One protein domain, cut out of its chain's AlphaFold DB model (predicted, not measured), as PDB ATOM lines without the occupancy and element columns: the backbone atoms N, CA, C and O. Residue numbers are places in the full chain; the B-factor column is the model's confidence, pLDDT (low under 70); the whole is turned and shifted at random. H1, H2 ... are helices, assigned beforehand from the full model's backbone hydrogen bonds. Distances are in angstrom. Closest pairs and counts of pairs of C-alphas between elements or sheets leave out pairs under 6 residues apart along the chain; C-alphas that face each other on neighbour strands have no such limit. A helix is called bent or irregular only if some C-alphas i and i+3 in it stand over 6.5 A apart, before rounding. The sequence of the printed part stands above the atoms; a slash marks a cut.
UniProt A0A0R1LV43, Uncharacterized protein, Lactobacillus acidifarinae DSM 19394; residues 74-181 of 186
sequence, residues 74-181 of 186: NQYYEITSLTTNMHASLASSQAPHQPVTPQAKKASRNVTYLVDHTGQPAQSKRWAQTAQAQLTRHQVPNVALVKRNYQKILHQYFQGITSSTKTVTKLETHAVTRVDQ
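Overview. This is residues 74 to 181 of the 186 residues of an uncharacterized protein of Lactobacillus acidifarinae DSM 19394 (UniProt A0A0R1LV43). Five helices stand side by side in an up-and-down bundle, each running against the one before it, with H1 and H2 on one side, H4 and H3 on the other, and H5 covering the gap between H1 and H4 on the side away from H2 and H3. The long axis of the bundle runs along the helices. The printed part has 108 residues, with helices H1 to H5 in chain order and no named strand: all helix. It is compact, with a radius of gyration of the C-alphas of 13.0 A, and elongated, spanning 40 by 24 by 20 A.

Along the chain. H1, residues 74 to 93, begins at C-alpha (-21.342, -6.920, 7.219) and is 29.4 A long; it is irregular, with C-alphas 89 and 92 7.1 A apart. H2 is residues 102 to 117, 22.5 A; H3 is 122 to 137, 21.8 A; H4 is 143 to 161, 27.2 A. H5, residues 165 to 180, 22.0 A, ends at C-alpha (-0.798, 4.308, 5.970).

Arrangement. H1 touches H2 at a shallow tilt of 30 degrees, closest at C-alphas of Ser 89 and Ala 104, 3.9 A. H2 touches H3 at 12 degrees, shallow, closest at C-alphas of Thr 112 and Ala 128, 5.1 A. H3 touches H4 at 26 degrees, shallow, closest at C-alphas of Ala 131 and Val 146, 4.7 A. H1, with residues 83 to 90 alone, touches H5 at a steep 41 degrees, the same way. H2 and H3 are apart from H5. Every O i to N i+4 pair is within hydrogen-bond range in H2, H3, H4 and H5; in H1, 14 of 16.

Size, cuts and confidence. The farthest C-alphas, of His 97 and Ser 163, are 40.4 A apart. The printed part has no cut and no long link. Residues 93 to 98 are under pLDDT 70.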
ATOM      1  N   ASN A  74     -21.155  -8.195   6.516       91.12
ATOM      2  CA  ASN A  74     -21.342  -6.920   7.219       91.12
ATOM      3  C   ASN A  74     -20.021  -6.422   7.830       91.12
ATOM      4  O   ASN A  74     -19.599  -5.311   7.526       91.12
ATOM      5  N   GLN A  75     -19.300  -7.291   8.544       92.31
ATOM      6  CA  GLN A  75     -17.981  -6.988   9.104       92.31
ATOM      7  C   GLN A  75     -16.977  -6.603   8.014       92.31
ATOM      8  O   GLN A  75     -16.242  -5.637   8.163       92.31
ATOM      9  N   TYR A  76     -16.961  -7.303   6.876       93.81
ATOM     10  CA  TYR A  76     -16.111  -6.948   5.736       93.81
ATOM     11  C   TYR A  76     -16.341  -5.497   5.282       93.81
ATOM     12  O   TYR A  76     -15.379  -4.757   5.045       93.81
ATOM     13  N   TYR A  77     -17.605  -5.083   5.152       93.12
ATOM     14  CA  TYR A  77     -17.949  -3.725   4.732       93.12
ATOM     15  C   TYR A  77     -17.659  -2.689   5.819       93.12
ATOM     16  O   TYR A  77     -17.166  -1.611   5.494       93.12
ATOM     17  N   GLU A  78     -17.868  -3.024   7.089       94.12
ATOM     18  CA  GLU A  78     -17.486  -2.182   8.225       94.12
ATOM     19  C   GLU A  78     -15.971  -1.952   8.269       94.12
ATOM     20  O   GLU A  78     -15.536  -0.803   8.292       94.12
ATOM     21  N   ILE A  79     -15.160  -3.015   8.175       94.38
ATOM     22  CA  ILE A  79     -13.691  -2.931   8.127       94.38
ATOM     23  C   ILE A  79     -13.251  -2.058   6.957       94.38
ATOM     24  O   ILE A  79     -12.419  -1.165   7.118       94.38
ATOM     25  N   THR A  80     -13.801  -2.311   5.767       94.62
ATOM     26  CA  THR A  80     -13.429  -1.578   4.551       94.62
ATOM     27  C   THR A  80     -13.808  -0.104   4.666       94.62
ATOM     28  O   THR A  80     -13.002   0.763   4.337       94.62
ATOM     29  N   SER A  81     -15.003   0.200   5.172       94.56
ATOM     30  CA  SER A  81     -15.465   1.575   5.372       94.56
ATOM     31  C   SER A  81     -14.619   2.304   6.419       94.56
ATOM     32  O   SER A  81     -14.169   3.428   6.181       94.56
ATOM     33  N   LEU A  82     -14.330   1.647   7.545       95.81
ATOM     34  CA  LEU A  82     -13.532   2.207   8.631       95.81
ATOM     35  C   LEU A  82     -12.107   2.519   8.163       95.81
ATOM     36  O   LEU A  82     -11.654   3.654   8.284       95.81
ATOM     37  N   THR A  83     -11.435   1.542   7.549       95.25
ATOM     38  CA  THR A  83     -10.072   1.704   7.015       95.25
ATOM     39  C   THR A  83     -10.000   2.756   5.909       95.25
ATOM     40  O   THR A  83      -9.080   3.569   5.905       95.25
ATOM     41  N   THR A  84     -10.990   2.815   5.015       94.88
ATOM     42  CA  THR A  84     -11.040   3.824   3.943       94.88
ATOM     43  C   THR A  84     -11.198   5.239   4.500       94.88
ATOM     44  O   THR A  84     -10.500   6.150   4.059       94.88
ATOM     45  N   ASN A  85     -12.072   5.447   5.491       95.31
ATOM     46  CA  ASN A  85     -12.244   6.767   6.106       95.31
ATOM     47  C   ASN A  85     -11.033   7.167   6.970       95.31
ATOM     48  O   ASN A  85     -10.667   8.338   6.974       95.31
ATOM     49  N   MET A  86     -10.380   6.217   7.647       95.62
ATOM     50  CA  MET A  86      -9.121   6.458   8.369       95.62
ATOM     51  C   MET A  86      -7.972   6.833   7.424       95.62
ATOM     52  O   MET A  86      -7.197   7.737   7.717       95.62
ATOM     53  N   HIS A  87      -7.866   6.166   6.274       93.38
ATOM     54  CA  HIS A  87      -6.899   6.524   5.238       93.38
ATOM     55  C   HIS A  87      -7.177   7.935   4.695       93.38
ATOM     56  O   HIS A  87      -6.297   8.793   4.680       93.38
ATOM     57  N   ALA A  88      -8.428   8.211   4.313       91.62
ATOM     58  CA  ALA A  88      -8.829   9.501   3.757       91.62
ATOM     59  C   ALA A  88      -8.666  10.666   4.750       91.62
ATOM     60  O   ALA A  88      -8.355  11.781   4.334       91.62
ATOM     61  N   SER A  89      -8.844  10.430   6.055       91.94
ATOM     62  CA  SER A  89      -8.612  11.456   7.078       91.94
ATOM     63  C   SER A  89      -7.128  11.770   7.283       91.94
ATOM     64  O   SER A  89      -6.783  12.889   7.662       91.94
ATOM     65  N   LEU A  90      -6.246  10.812   6.994       89.81
ATOM     66  CA  LEU A  90      -4.800  10.979   7.074       89.81
ATOM     67  C   LEU A  90      -4.166  11.456   5.766       89.81
ATOM     68  O   LEU A  90      -3.071  12.005   5.819       89.81
ATOM     69  N   ALA A  91      -4.838  11.309   4.621       82.25
ATOM     70  CA  ALA A  91      -4.283  11.592   3.294       82.25
ATOM     71  C   ALA A  91      -3.717  13.017   3.139       82.25
ATOM     72  O   ALA A  91      -2.662  13.187   2.539       82.25
ATOM     73  N   SER A  92      -4.365  14.035   3.718       72.94
ATOM     74  CA  SER A  92      -3.869  15.424   3.674       72.94
ATOM     75  C   SER A  92      -2.875  15.777   4.782       72.94
ATOM     76  O   SER A  92      -2.426  16.913   4.855       72.94
ATOM     77  N   SER A  93      -2.602  14.847   5.699       66.00
ATOM     78  CA  SER A  93      -1.745  15.060   6.873       66.00
ATOM     79  C   SER A  93      -0.435  14.267   6.775       66.00
ATOM     80  O   SER A  93       0.256  14.091   7.773       66.00
ATOM     81  N   GLN A  94      -0.103  13.736   5.592       64.94
ATOM     82  CA  GLN A  94       1.125  12.960   5.374       64.94
ATOM     83  C   GLN A  94       2.368  13.851   5.187       64.94
ATOM     84  O   GLN A  94       3.480  13.359   5.357       64.94
ATOM     85  N   ALA A  95       2.196  15.149   4.905       63.44
ATOM     86  CA  ALA A  95       3.286  16.122   4.825       63.44
ATOM     87  C   ALA A  95       3.298  17.064   6.051       63.44
ATOM     88  O   ALA A  95       2.229  17.517   6.481       63.44
ATOM     89  N   PRO A  96       4.478  17.396   6.611       60.62
ATOM     90  CA  PRO A  96       4.598  18.371   7.695       60.62
ATOM     91  C   PRO A  96       3.972  19.719   7.310       60.62
ATOM     92  O   PRO A  96       4.168  20.200   6.198       60.62
ATOM     93  N   HIS A  97       3.232  20.334   8.237       63.03
ATOM     94  CA  HIS A  97       2.630  21.671   8.097       63.03
ATOM     95  C   HIS A  97       1.540  21.841   7.023       63.03
ATOM     96  O   HIS A  97       1.058  22.959   6.836       63.03
ATOM     97  N   GLN A  98       1.087  20.773   6.358       67.56
ATOM     98  CA  GLN A  98      -0.084  20.886   5.490       67.56
ATOM     99  C   GLN A  98      -1.374  21.020   6.316       67.56
ATOM    100  O   GLN A  98      -1.602  20.239   7.246       67.56
ATOM    101  N   PRO A  99      -2.242  21.997   5.994       73.56
ATOM    102  CA  PRO A  99      -3.524  22.131   6.663       73.56
ATOM    103  C   PRO A  99      -4.429  20.944   6.322       73.56
ATOM    104  O   PRO A  99      -4.502  20.486   5.181       73.56
ATOM    105  N   VAL A 100      -5.179  20.468   7.316       84.19
ATOM    106  CA  VAL A 100      -6.135  19.372   7.118       84.19
ATOM    107  C   VAL A 100      -7.263  19.826   6.190       84.19
ATOM    108  O   VAL A 100      -7.986  20.781   6.504       84.19
ATOM    109  N   THR A 101      -7.457  19.118   5.074       88.00
ATOM    110  CA  THR A 101      -8.493  19.458   4.089       88.00
ATOM    111  C   THR A 101      -9.903  19.243   4.653       88.00
ATOM    112  O   THR A 101     -10.108  18.408   5.545       88.00
ATOM    113  N   PRO A 102     -10.929  19.943   4.133       89.31
ATOM    114  CA  PRO A 102     -12.321  19.691   4.511       89.31
ATOM    115  C   PRO A 102     -12.737  18.224   4.323       89.31
ATOM    116  O   PRO A 102     -13.456  17.671   5.159       89.31
ATOM    117  N   GLN A 103     -12.243  17.570   3.267       89.88
ATOM    118  CA  GLN A 103     -12.478  16.154   2.994       89.88
ATOM    119  C   GLN A 103     -11.875  15.264   4.086       89.88
ATOM    120  O   GLN A 103     -12.569  14.380   4.589       89.88
ATOM    121  N   ALA A 104     -10.638  15.525   4.519       90.56
ATOM    122  CA  ALA A 104     -10.001  14.778   5.600       90.56
ATOM    123  C   ALA A 104     -10.722  14.975   6.948       90.56
ATOM    124  O   ALA A 104     -10.963  14.012   7.683       90.56
ATOM    125  N   LYS A 105     -11.178  16.202   7.243       92.31
ATOM    126  CA  LYS A 105     -12.019  16.491   8.422       92.31
ATOM    127  C   LYS A 105     -13.339  15.719   8.380       92.31
ATOM    128  O   LYS A 105     -13.741  15.142   9.391       92.31
ATOM    129  N   LYS A 106     -14.009  15.679   7.220       93.88
ATOM    130  CA  LYS A 106     -15.241  14.898   7.011       93.88
ATOM    131  C   LYS A 106     -14.986  13.402   7.193       93.88
ATOM    132  O   LYS A 106     -15.728  12.756   7.926       93.88
ATOM    133  N   ALA A 107     -13.918  12.869   6.604       94.69
ATOM    134  CA  ALA A 107     -13.538  11.469   6.759       94.69
ATOM    135  C   ALA A 107     -13.282  11.113   8.233       94.69
ATOM    136  O   ALA A 107     -13.775  10.099   8.715       94.69
ATOM    137  N   SER A 108     -12.627  11.992   9.000       93.94
ATOM    138  CA  SER A 108     -12.447  11.761  10.437       93.94
ATOM    139  C   SER A 108     -13.762  11.761  11.220       93.94
ATOM    140  O   SER A 108     -13.884  10.998  12.175       93.94
ATOM    141  N   ARG A 109     -14.745  12.593  10.847       95.56
ATOM    142  CA  ARG A 109     -16.092  12.549  11.447       95.56
ATOM    143  C   ARG A 109     -16.805  11.243  11.106       95.56
ATOM    144  O   ARG A 109     -17.445  10.661  11.974       95.56
ATOM    145  N   ASN A 110     -16.645  10.757   9.876       96.44
ATOM    146  CA  ASN A 110     -17.181   9.462   9.465       96.44
ATOM    147  C   ASN A 110     -16.555   8.310  10.260       96.44
ATOM    148  O   ASN A 110     -17.269   7.377  10.601       96.44
ATOM    149  N   VAL A 111     -15.259   8.365  10.599       96.56
ATOM    150  CA  VAL A 111     -14.641   7.365  11.491       96.56
ATOM    151  C   VAL A 111     -15.356   7.335  12.841       96.56
ATOM    152  O   VAL A 111     -15.752   6.262  13.284       96.56
ATOM    153  N   THR A 112     -15.580   8.491  13.472       96.25
ATOM    154  CA  THR A 112     -16.332   8.573  14.737       96.25
ATOM    155  C   THR A 112     -17.744   8.010  14.588       96.25
ATOM    156  O   THR A 112     -18.139   7.153  15.372       96.25
ATOM    157  N   TYR A 113     -18.460   8.404  13.530       95.69
ATOM    158  CA  TYR A 113     -19.792   7.882  13.221       95.69
ATOM    159  C   TYR A 113     -19.797   6.353  13.081       95.69
ATOM    160  O   TYR A 113     -20.622   5.680  13.691       95.69
ATOM    161  N   LEU A 114     -18.854   5.786  12.324       95.62
ATOM    162  CA  LEU A 114     -18.743   4.341  12.129       95.62
ATOM    163  C   LEU A 114     -18.435   3.624  13.443       95.62
ATOM    164  O   LEU A 114     -19.055   2.607  13.732       95.62
ATOM    165  N   VAL A 115     -17.526   4.147  14.267       95.56
ATOM    166  CA  VAL A 115     -17.232   3.575  15.592       95.56
ATOM    167  C   VAL A 115     -18.476   3.595  16.488       95.56
ATOM    168  O   VAL A 115     -18.737   2.617  17.187       95.56
ATOM    169  N   ASP A 116     -19.280   4.658  16.426       93.62
ATOM    170  CA  ASP A 116     -20.534   4.755  17.177       93.62
ATOM    171  C   ASP A 116     -21.596   3.749  16.715       93.62
ATOM    172  O   ASP A 116     -22.279   3.169  17.560       93.62
ATOM    173  N   HIS A 117     -21.701   3.506  15.405       91.69
ATOM    174  CA  HIS A 117     -22.747   2.667  14.803       91.69
ATOM    175  C   HIS A 117     -22.341   1.197  14.616       91.69
ATOM    176  O   HIS A 117     -23.195   0.362  14.337       91.69
ATOM    177  N   THR A 118     -21.064   0.854  14.809       88.75
ATOM    178  CA  THR A 118     -20.569  -0.539  14.776       88.75
ATOM    179  C   THR A 118     -20.563  -1.208  16.153       88.75
ATOM    180  O   THR A 118     -20.019  -2.297  16.313       88.75
ATOM    181  N   GLY A 119     -21.157  -0.569  17.168       84.88
ATOM    182  CA  GLY A 119     -21.274  -1.141  18.513       84.88
ATOM    183  C   GLY A 119     -19.932  -1.329  19.225       84.88
ATOM    184  O   GLY A 119     -19.824  -2.155  20.130       84.88
ATOM    185  N   GLN A 120     -18.895  -0.589  18.823       92.88
ATOM    186  CA  GLN A 120     -17.588  -0.685  19.463       92.88
ATOM    187  C   GLN A 120     -17.612  -0.153  20.907       92.88
ATOM    188  O   GLN A 120     -18.429   0.715  21.241       92.88
ATOM    189  N   PRO A 121     -16.686  -0.617  21.770       93.31
ATOM    190  CA  PRO A 121     -16.612  -0.180  23.158       93.31
ATOM    191  C   PRO A 121     -16.469   1.339  23.304       93.31
ATOM    192  O   PRO A 121     -15.883   2.019  22.457       93.31
ATOM    193  N   ALA A 122     -16.913   1.873  24.445       94.12
ATOM    194  CA  ALA A 122     -16.812   3.302  24.759       94.12
ATOM    195  C   ALA A 122     -15.376   3.851  24.644       94.12
ATOM    196  O   ALA A 122     -15.171   5.020  24.315       94.12
ATOM    197  N   GLN A 123     -14.369   3.005  24.869       95.69
ATOM    198  CA  GLN A 123     -12.969   3.380  24.712       95.69
ATOM    199  C   GLN A 123     -12.599   3.687  23.248       95.69
ATOM    200  O   GLN A 123     -11.939   4.698  22.999       95.69
ATOM    201  N   SER A 124     -13.097   2.907  22.279       95.94
ATOM    202  CA  SER A 124     -12.922   3.189  20.847       95.94
ATOM    203  C   SER A 124     -13.528   4.533  20.459       95.94
ATOM    204  O   SER A 124     -12.917   5.292  19.706       95.94
ATOM    205  N   LYS A 125     -14.691   4.875  21.029       95.75
ATOM    206  CA  LYS A 125     -15.352   6.171  20.806       95.75
ATOM    207  C   LYS A 125     -14.471   7.330  21.263       95.75
ATOM    208  O   LYS A 125     -14.270   8.285  20.517       95.75
ATOM    209  N   ARG A 126     -13.863   7.216  22.449       96.69
ATOM    210  CA  ARG A 126     -12.922   8.224  22.972       96.69
ATOM    211  C   ARG A 126     -11.696   8.385  22.073       96.69
ATOM    212  O   ARG A 126     -11.281   9.513  21.808       96.69
ATOM    213  N   TRP A 127     -11.126   7.287  21.571       97.94
ATOM    214  CA  TRP A 127     -10.004   7.346  20.627       97.94
ATOM    215  C   TRP A 127     -10.394   8.018  19.306       97.94
ATOM    216  O   TRP A 127      -9.635   8.853  18.810       97.94
ATOM    217  N   ALA A 128     -11.585   7.721  18.776       96.69
ATOM    218  CA  ALA A 128     -12.094   8.327  17.547       96.69
ATOM    219  C   ALA A 128     -12.347   9.833  17.717       96.69
ATOM    220  O   ALA A 128     -11.870  10.633  16.914       96.69
ATOM    221  N   GLN A 129     -12.992  10.234  18.814       96.56
ATOM    222  CA  GLN A 129     -13.215  11.641  19.161       96.56
ATOM    223  C   GLN A 129     -11.899  12.403  19.354       96.56
ATOM    224  O   GLN A 129     -11.760  13.525  18.871       96.56
ATOM    225  N   THR A 130     -10.910  11.784  20.007       96.00
ATOM    226  CA  THR A 130      -9.577  12.378  20.190       96.00
ATOM    227  C   THR A 130      -8.881  12.580  18.844       96.00
ATOM    228  O   THR A 130      -8.361  13.661  18.573       96.00
ATOM    229  N   ALA A 131      -8.908  11.570  17.970       94.25
ATOM    230  CA  ALA A 131      -8.366  11.669  16.616       94.25
ATOM    231  C   ALA A 131      -9.079  12.753  15.784       94.25
ATOM    232  O   ALA A 131      -8.431  13.559  15.119       94.25
ATOM    233  N   GLN A 132     -10.407  12.835  15.880       95.00
ATOM    234  CA  GLN A 132     -11.189  13.876  15.221       95.00
ATOM    235  C   GLN A 132     -10.848  15.271  15.741       95.00
ATOM    236  O   GLN A 132     -10.716  16.200  14.944       95.00
ATOM    237  N   ALA A 133     -10.697  15.447  17.054       93.62
ATOM    238  CA  ALA A 133     -10.319  16.730  17.636       93.62
ATOM    239  C   ALA A 133      -8.949  17.188  17.118       93.62
ATOM    240  O   ALA A 133      -8.834  18.338  16.695       93.62
ATOM    241  N   GLN A 134      -7.968  16.277  17.044       91.81
ATOM    242  CA  GLN A 134      -6.647  16.547  16.464       91.81
ATOM    243  C   GLN A 134      -6.752  17.101  15.038       91.81
ATOM    244  O   GLN A 134      -6.184  18.147  14.751       91.81
ATOM    245  N   LEU A 135      -7.542  16.463  14.171       89.56
ATOM    246  CA  LEU A 135      -7.663  16.858  12.764       89.56
ATOM    247  C   LEU A 135      -8.580  18.070  12.515       89.56
ATOM    248  O   LEU A 135      -8.500  18.703  11.463       89.56
ATOM    249  N   THR A 136      -9.491  18.390  13.438       88.75
ATOM    250  CA  THR A 136     -10.503  19.443  13.217       88.75
ATOM    251  C   THR A 136     -10.230  20.741  13.961       88.75
ATOM    252  O   THR A 136     -10.605  21.790  13.438       88.75
ATOM    253  N   ARG A 137      -9.613  20.682  15.148       87.25
ATOM    254  CA  ARG A 137      -9.422  21.837  16.040       87.25
ATOM    255  C   ARG A 137      -8.008  22.407  16.015       87.25
ATOM    256  O   ARG A 137      -7.842  23.578  16.328       87.25
ATOM    257  N   HIS A 138      -7.005  21.605  15.662       82.50
ATOM    258  CA  HIS A 138      -5.614  22.050  15.653       82.50
ATOM    259  C   HIS A 138      -5.180  22.457  14.246       82.50
ATOM    260  O   HIS A 138      -5.509  21.794  13.263       82.50
ATOM    261  N   GLN A 139      -4.416  23.545  14.160       76.00
ATOM    262  CA  GLN A 139      -3.820  24.012  12.908       76.00
ATOM    263  C   GLN A 139      -2.664  23.105  12.460       76.00
ATOM    264  O   GLN A 139      -2.487  22.878  11.267       76.00
ATOM    265  N   VAL A 140      -1.937  22.528  13.426       81.12
ATOM    266  CA  VAL A 140      -0.908  21.501  13.219       81.12
ATOM    267  C   VAL A 140      -1.314  20.250  14.012       81.12
ATOM    268  O   VAL A 140      -1.144  20.222  15.233       81.12
ATOM    269  N   PRO A 141      -1.921  19.237  13.372       84.94
ATOM    270  CA  PRO A 141      -2.394  18.042  14.065       84.94
ATOM    271  C   PRO A 141      -1.238  17.124  14.481       84.94
ATOM    272  O   PRO A 141      -0.275  16.934  13.737       84.94
ATOM    273  N   ASN A 142      -1.371  16.450  15.627       89.44
ATOM    274  CA  ASN A 142      -0.469  15.355  15.983       89.44
ATOM    275  C   ASN A 142      -0.870  14.070  15.236       89.44
ATOM    276  O   ASN A 142      -1.670  13.261  15.715       89.44
ATOM    277  N   VAL A 143      -0.296  13.878  14.048       88.56
ATOM    278  CA  VAL A 143      -0.594  12.741  13.161       88.56
ATOM    279  C   VAL A 143      -0.216  11.399  13.793       88.56
ATOM    280  O   VAL A 143      -0.942  10.418  13.629       88.56
ATOM    281  N   ALA A 144       0.864  11.346  14.576       90.12
ATOM    282  CA  ALA A 144       1.266  10.130  15.281       90.12
ATOM    283  C   ALA A 144       0.209   9.694  16.311       90.12
ATOM    284  O   ALA A 144      -0.114   8.509  16.412       90.12
ATOM    285  N   LEU A 145      -0.392  10.650  17.031       92.31
ATOM    286  CA  LEU A 145      -1.492  10.376  17.955       92.31
ATOM    287  C   LEU A 145      -2.740   9.868  17.218       92.31
ATOM    288  O   LEU A 145      -3.367   8.912  17.678       92.31
ATOM    289  N   VAL A 146      -3.084  10.468  16.074       92.88
ATOM    290  CA  VAL A 146      -4.210  10.022  15.232       92.88
ATOM    291  C   VAL A 146      -3.999   8.577  14.775       92.88
ATOM    292  O   VAL A 146      -4.865   7.736  15.015       92.88
ATOM    293  N   LYS A 147      -2.827   8.263  14.207       93.25
ATOM    294  CA  LYS A 147      -2.467   6.906  13.766       93.25
ATOM    295  C   LYS A 147      -2.532   5.898  14.909       93.25
ATOM    296  O   LYS A 147      -3.171   4.857  14.776       93.25
ATOM    297  N   ARG A 148      -1.957   6.235  16.069       95.25
ATOM    298  CA  ARG A 148      -1.998   5.380  17.265       95.25
ATOM    299  C   ARG A 148      -3.428   5.105  17.727       95.25
ATOM    300  O   ARG A 148      -3.746   3.981  18.107       95.25
ATOM    301  N   ASN A 149      -4.300   6.111  17.710       96.62
ATOM    302  CA  ASN A 149      -5.704   5.938  18.079       96.62
ATOM    303  C   ASN A 149      -6.457   5.074  17.059       96.62
ATOM    304  O   ASN A 149      -7.222   4.204  17.463       96.62
ATOM    305  N   TYR A 150      -6.210   5.249  15.760       96.31
ATOM    306  CA  TYR A 150      -6.788   4.395  14.717       96.31
ATOM    307  C   TYR A 150      -6.334   2.942  14.832       96.31
ATOM    308  O   TYR A 150      -7.169   2.044  14.756       96.31
ATOM    309  N   GLN A 151      -5.051   2.709  15.113       96.38
ATOM    310  CA  GLN A 151      -4.537   1.371  15.386       96.38
ATOM    311  C   GLN A 151      -5.273   0.718  16.565       96.38
ATOM    312  O   GLN A 151      -5.752  -0.404  16.441       96.38
ATOM    313  N   LYS A 152      -5.444   1.438  17.683       96.94
ATOM    314  CA  LYS A 152      -6.181   0.929  18.851       96.94
ATOM    315  C   LYS A 152      -7.650   0.616  18.542       96.94
ATOM    316  O   LYS A 152      -8.155  -0.403  19.002       96.94
ATOM    317  N   ILE A 153      -8.322   1.454  17.747       97.06
ATOM    318  CA  ILE A 153      -9.701   1.211  17.291       97.06
ATOM    319  C   ILE A 153      -9.768  -0.078  16.463       97.06
ATOM    320  O   ILE A 153     -10.609  -0.932  16.732       97.06
ATOM    321  N   LEU A 154      -8.874  -0.241  15.482       96.31
ATOM    322  CA  LEU A 154      -8.819  -1.437  14.637       96.31
ATOM    323  C   LEU A 154      -8.524  -2.690  15.463       96.31
ATOM    324  O   LEU A 154      -9.214  -3.696  15.310       96.31
ATOM    325  N   HIS A 155      -7.557  -2.616  16.377       95.75
ATOM    326  CA  HIS A 155      -7.227  -3.702  17.291       95.75
ATOM    327  C   HIS A 155      -8.449  -4.135  18.112       95.75
ATOM    328  O   HIS A 155      -8.823  -5.308  18.103       95.75
ATOM    329  N   GLN A 156      -9.123  -3.178  18.759       95.12
ATOM    330  CA  GLN A 156     -10.319  -3.437  19.560       95.12
ATOM    331  C   GLN A 156     -11.459  -4.031  18.724       95.12
ATOM    332  O   GLN A 156     -12.156  -4.938  19.177       95.12
ATOM    333  N   TYR A 157     -11.646  -3.541  17.498       94.31
ATOM    334  CA  TYR A 157     -12.651  -4.061  16.578       94.31
ATOM    335  C   TYR A 157     -12.353  -5.516  16.177       94.31
ATOM    336  O   TYR A 157     -13.237  -6.370  16.236       94.31
ATOM    337  N   PHE A 158     -11.099  -5.840  15.841       94.44
ATOM    338  CA  PHE A 158     -10.711  -7.201  15.456       94.44
ATOM    339  C   PHE A 158     -10.762  -8.199  16.616       94.44
ATOM    340  O   PHE A 158     -11.139  -9.349  16.383       94.44
ATOM    341  N   GLN A 159     -10.492  -7.771  17.854       92.62
ATOM    342  CA  GLN A 159     -10.741  -8.592  19.047       92.62
ATOM    343  C   GLN A 159     -12.222  -8.986  19.188       92.62
ATOM    344  O   GLN A 159     -12.528 -10.073  19.670       92.62
ATOM    345  N   GLY A 160     -13.151  -8.138  18.731       88.75
ATOM    346  CA  GLY A 160     -14.580  -8.460  18.688       88.75
ATOM    347  C   GLY A 160     -14.967  -9.465  17.595       88.75
ATOM    348  O   GLY A 160     -16.027 -10.087  17.673       88.75
ATOM    349  N   ILE A 161     -14.122  -9.651  16.574       88.06
ATOM    350  CA  ILE A 161     -14.384 -10.573  15.456       88.06
ATOM    351  C   ILE A 161     -13.877 -11.981  15.761       88.06
ATOM    352  O   ILE A 161     -14.547 -12.960  15.418       88.06
ATOM    353  N   THR A 162     -12.690 -12.093  16.358       87.12
ATOM    354  CA  THR A 162     -12.015 -13.372  16.585       87.12
ATOM    355  C   THR A 162     -11.222 -13.366  17.885       87.12
ATOM    356  O   THR A 162     -10.552 -12.392  18.214       87.12
ATOM    357  N   SER A 163     -11.242 -14.497  18.590       86.19
ATOM    358  CA  SER A 163     -10.470 -14.694  19.823       86.19
ATOM    359  C   SER A 163      -8.997 -15.046  19.569       86.19
ATOM    360  O   SER A 163      -8.209 -15.106  20.507       86.19
ATOM    361  N   SER A 164      -8.606 -15.309  18.316       90.06
ATOM    362  CA  SER A 164      -7.222 -15.653  17.966       90.06
ATOM    363  C   SER A 164      -6.357 -14.399  17.885       90.06
ATOM    364  O   SER A 164      -6.453 -13.638  16.919       90.06
ATOM    365  N   THR A 165      -5.441 -14.226  18.841       90.94
ATOM    366  CA  THR A 165      -4.482 -13.107  18.861       90.94
ATOM    367  C   THR A 165      -3.687 -13.012  17.557       90.94
ATOM    368  O   THR A 165      -3.544 -11.930  17.000       90.94
ATOM    369  N   LYS A 166      -3.247 -14.150  16.998       91.62
ATOM    370  CA  LYS A 166      -2.523 -14.194  15.716       91.62
ATOM    371  C   LYS A 166      -3.370 -13.650  14.563       91.62
ATOM    372  O   LYS A 166      -2.861 -12.936  13.697       91.62
ATOM    373  N   THR A 167      -4.658 -13.986  14.542       91.19
ATOM    374  CA  THR A 167      -5.590 -13.504  13.518       91.19
ATOM    375  C   THR A 167      -5.862 -12.013  13.692       91.19
ATOM    376  O   THR A 167      -5.821 -11.287  12.702       91.19
ATOM    377  N   VAL A 168      -6.060 -11.543  14.931       93.19
ATOM    378  CA  VAL A 168      -6.207 -10.112  15.251       93.19
ATOM    379  C   VAL A 168      -5.013  -9.323  14.727       93.19
ATOM    380  O   VAL A 168      -5.208  -8.399  13.945       93.19
ATOM    381  N   THR A 169      -3.787  -9.732  15.064       93.88
ATOM    382  CA  THR A 169      -2.570  -9.053  14.599       93.88
ATOM    383  C   THR A 169      -2.479  -9.040  13.076       93.88
ATOM    384  O   THR A 169      -2.220  -7.997  12.492       93.88
ATOM    385  N   LYS A 170      -2.762 -10.162  12.399       93.69
ATOM    386  CA  LYS A 170      -2.741 -10.222  10.927       93.69
ATOM    387  C   LYS A 170      -3.724  -9.231  10.292       93.69
ATOM    388  O   LYS A 170      -3.377  -8.554   9.322       93.69
ATOM    389  N   LEU A 171      -4.948  -9.165  10.818       94.06
ATOM    390  CA  LEU A 171      -5.989  -8.260  10.327       94.06
ATOM    391  C   LEU A 171      -5.631  -6.800  10.601       94.06
ATOM    392  O   LEU A 171      -5.740  -5.968   9.701       94.06
ATOM    393  N   GLU A 172      -5.149  -6.513  11.809       94.88
ATOM    394  CA  GLU A 172      -4.682  -5.195  12.227       94.88
ATOM    395  C   GLU A 172      -3.540  -4.708  11.339       94.88
ATOM    396  O   GLU A 172      -3.652  -3.637  10.753       94.88
ATOM    397  N   THR A 173      -2.480  -5.501  11.162       94.25
ATOM    398  CA  THR A 173      -1.339  -5.127  10.320       94.25
ATOM    399  C   THR A 173      -1.778  -4.833   8.889       94.25
ATOM    400  O   THR A 173      -1.359  -3.828   8.315       94.25
ATOM    401  N   HIS A 174      -2.662  -5.653   8.310       95.12
ATOM    402  CA  HIS A 174      -3.188  -5.397   6.969       95.12
ATOM    403  C   HIS A 174      -3.996  -4.091   6.900       95.12
ATOM    404  O   HIS A 174      -3.826  -3.305   5.966       95.12
ATOM    405  N   ALA A 175      -4.852  -3.847   7.891       94.50
ATOM    406  CA  ALA A 175      -5.687  -2.655   7.968       94.50
ATOM    407  C   ALA A 175      -4.861  -1.378   8.191       94.50
ATOM    408  O   ALA A 175      -5.065  -0.396   7.487       94.50
ATOM    409  N   VAL A 176      -3.891  -1.398   9.107       93.25
ATOM    410  CA  VAL A 176      -2.981  -0.272   9.371       93.25
ATOM    411  C   VAL A 176      -2.142   0.035   8.135       93.25
ATOM    412  O   VAL A 176      -2.074   1.185   7.720       93.25
ATOM    413  N   THR A 177      -1.614  -0.993   7.461       92.31
ATOM    414  CA  THR A 177      -0.881  -0.806   6.199       92.31
ATOM    415  C   THR A 177      -1.753  -0.116   5.146       92.31
ATOM    416  O   THR A 177      -1.282   0.770   4.444       92.31
ATOM    417  N   ARG A 178      -3.038  -0.480   5.037       90.94
ATOM    418  CA  ARG A 178      -3.995   0.192   4.138       90.94
ATOM    419  C   ARG A 178      -4.245   1.648   4.531       90.94
ATOM    420  O   ARG A 178      -4.378   2.486   3.648       90.94
ATOM    421  N   VAL A 179      -4.319   1.939   5.829       90.44
ATOM    422  CA  VAL A 179      -4.492   3.304   6.346       90.44
ATOM    423  C   VAL A 179      -3.275   4.175   6.019       90.44
ATOM    424  O   VAL A 179      -3.439   5.318   5.591       90.44
ATOM    425  N   ASP A 180      -2.075   3.614   6.154       86.31
ATOM    426  CA  ASP A 180      -0.798   4.308   5.970       86.31
ATOM    427  C   ASP A 180      -0.300   4.378   4.521       86.31
ATOM    428  O   ASP A 180       0.680   5.074   4.254       86.31
ATOM    429  N   GLN A 181      -0.950   3.693   3.575       80.94
ATOM    430  CA  GLN A 181      -0.591   3.793   2.160       80.94
ATOM    431  C   GLN A 181      -0.626   5.258   1.699       80.94
ATOM    432  O   GLN A 181      -1.498   6.027   2.099       80.94
TER     433      GLN A 181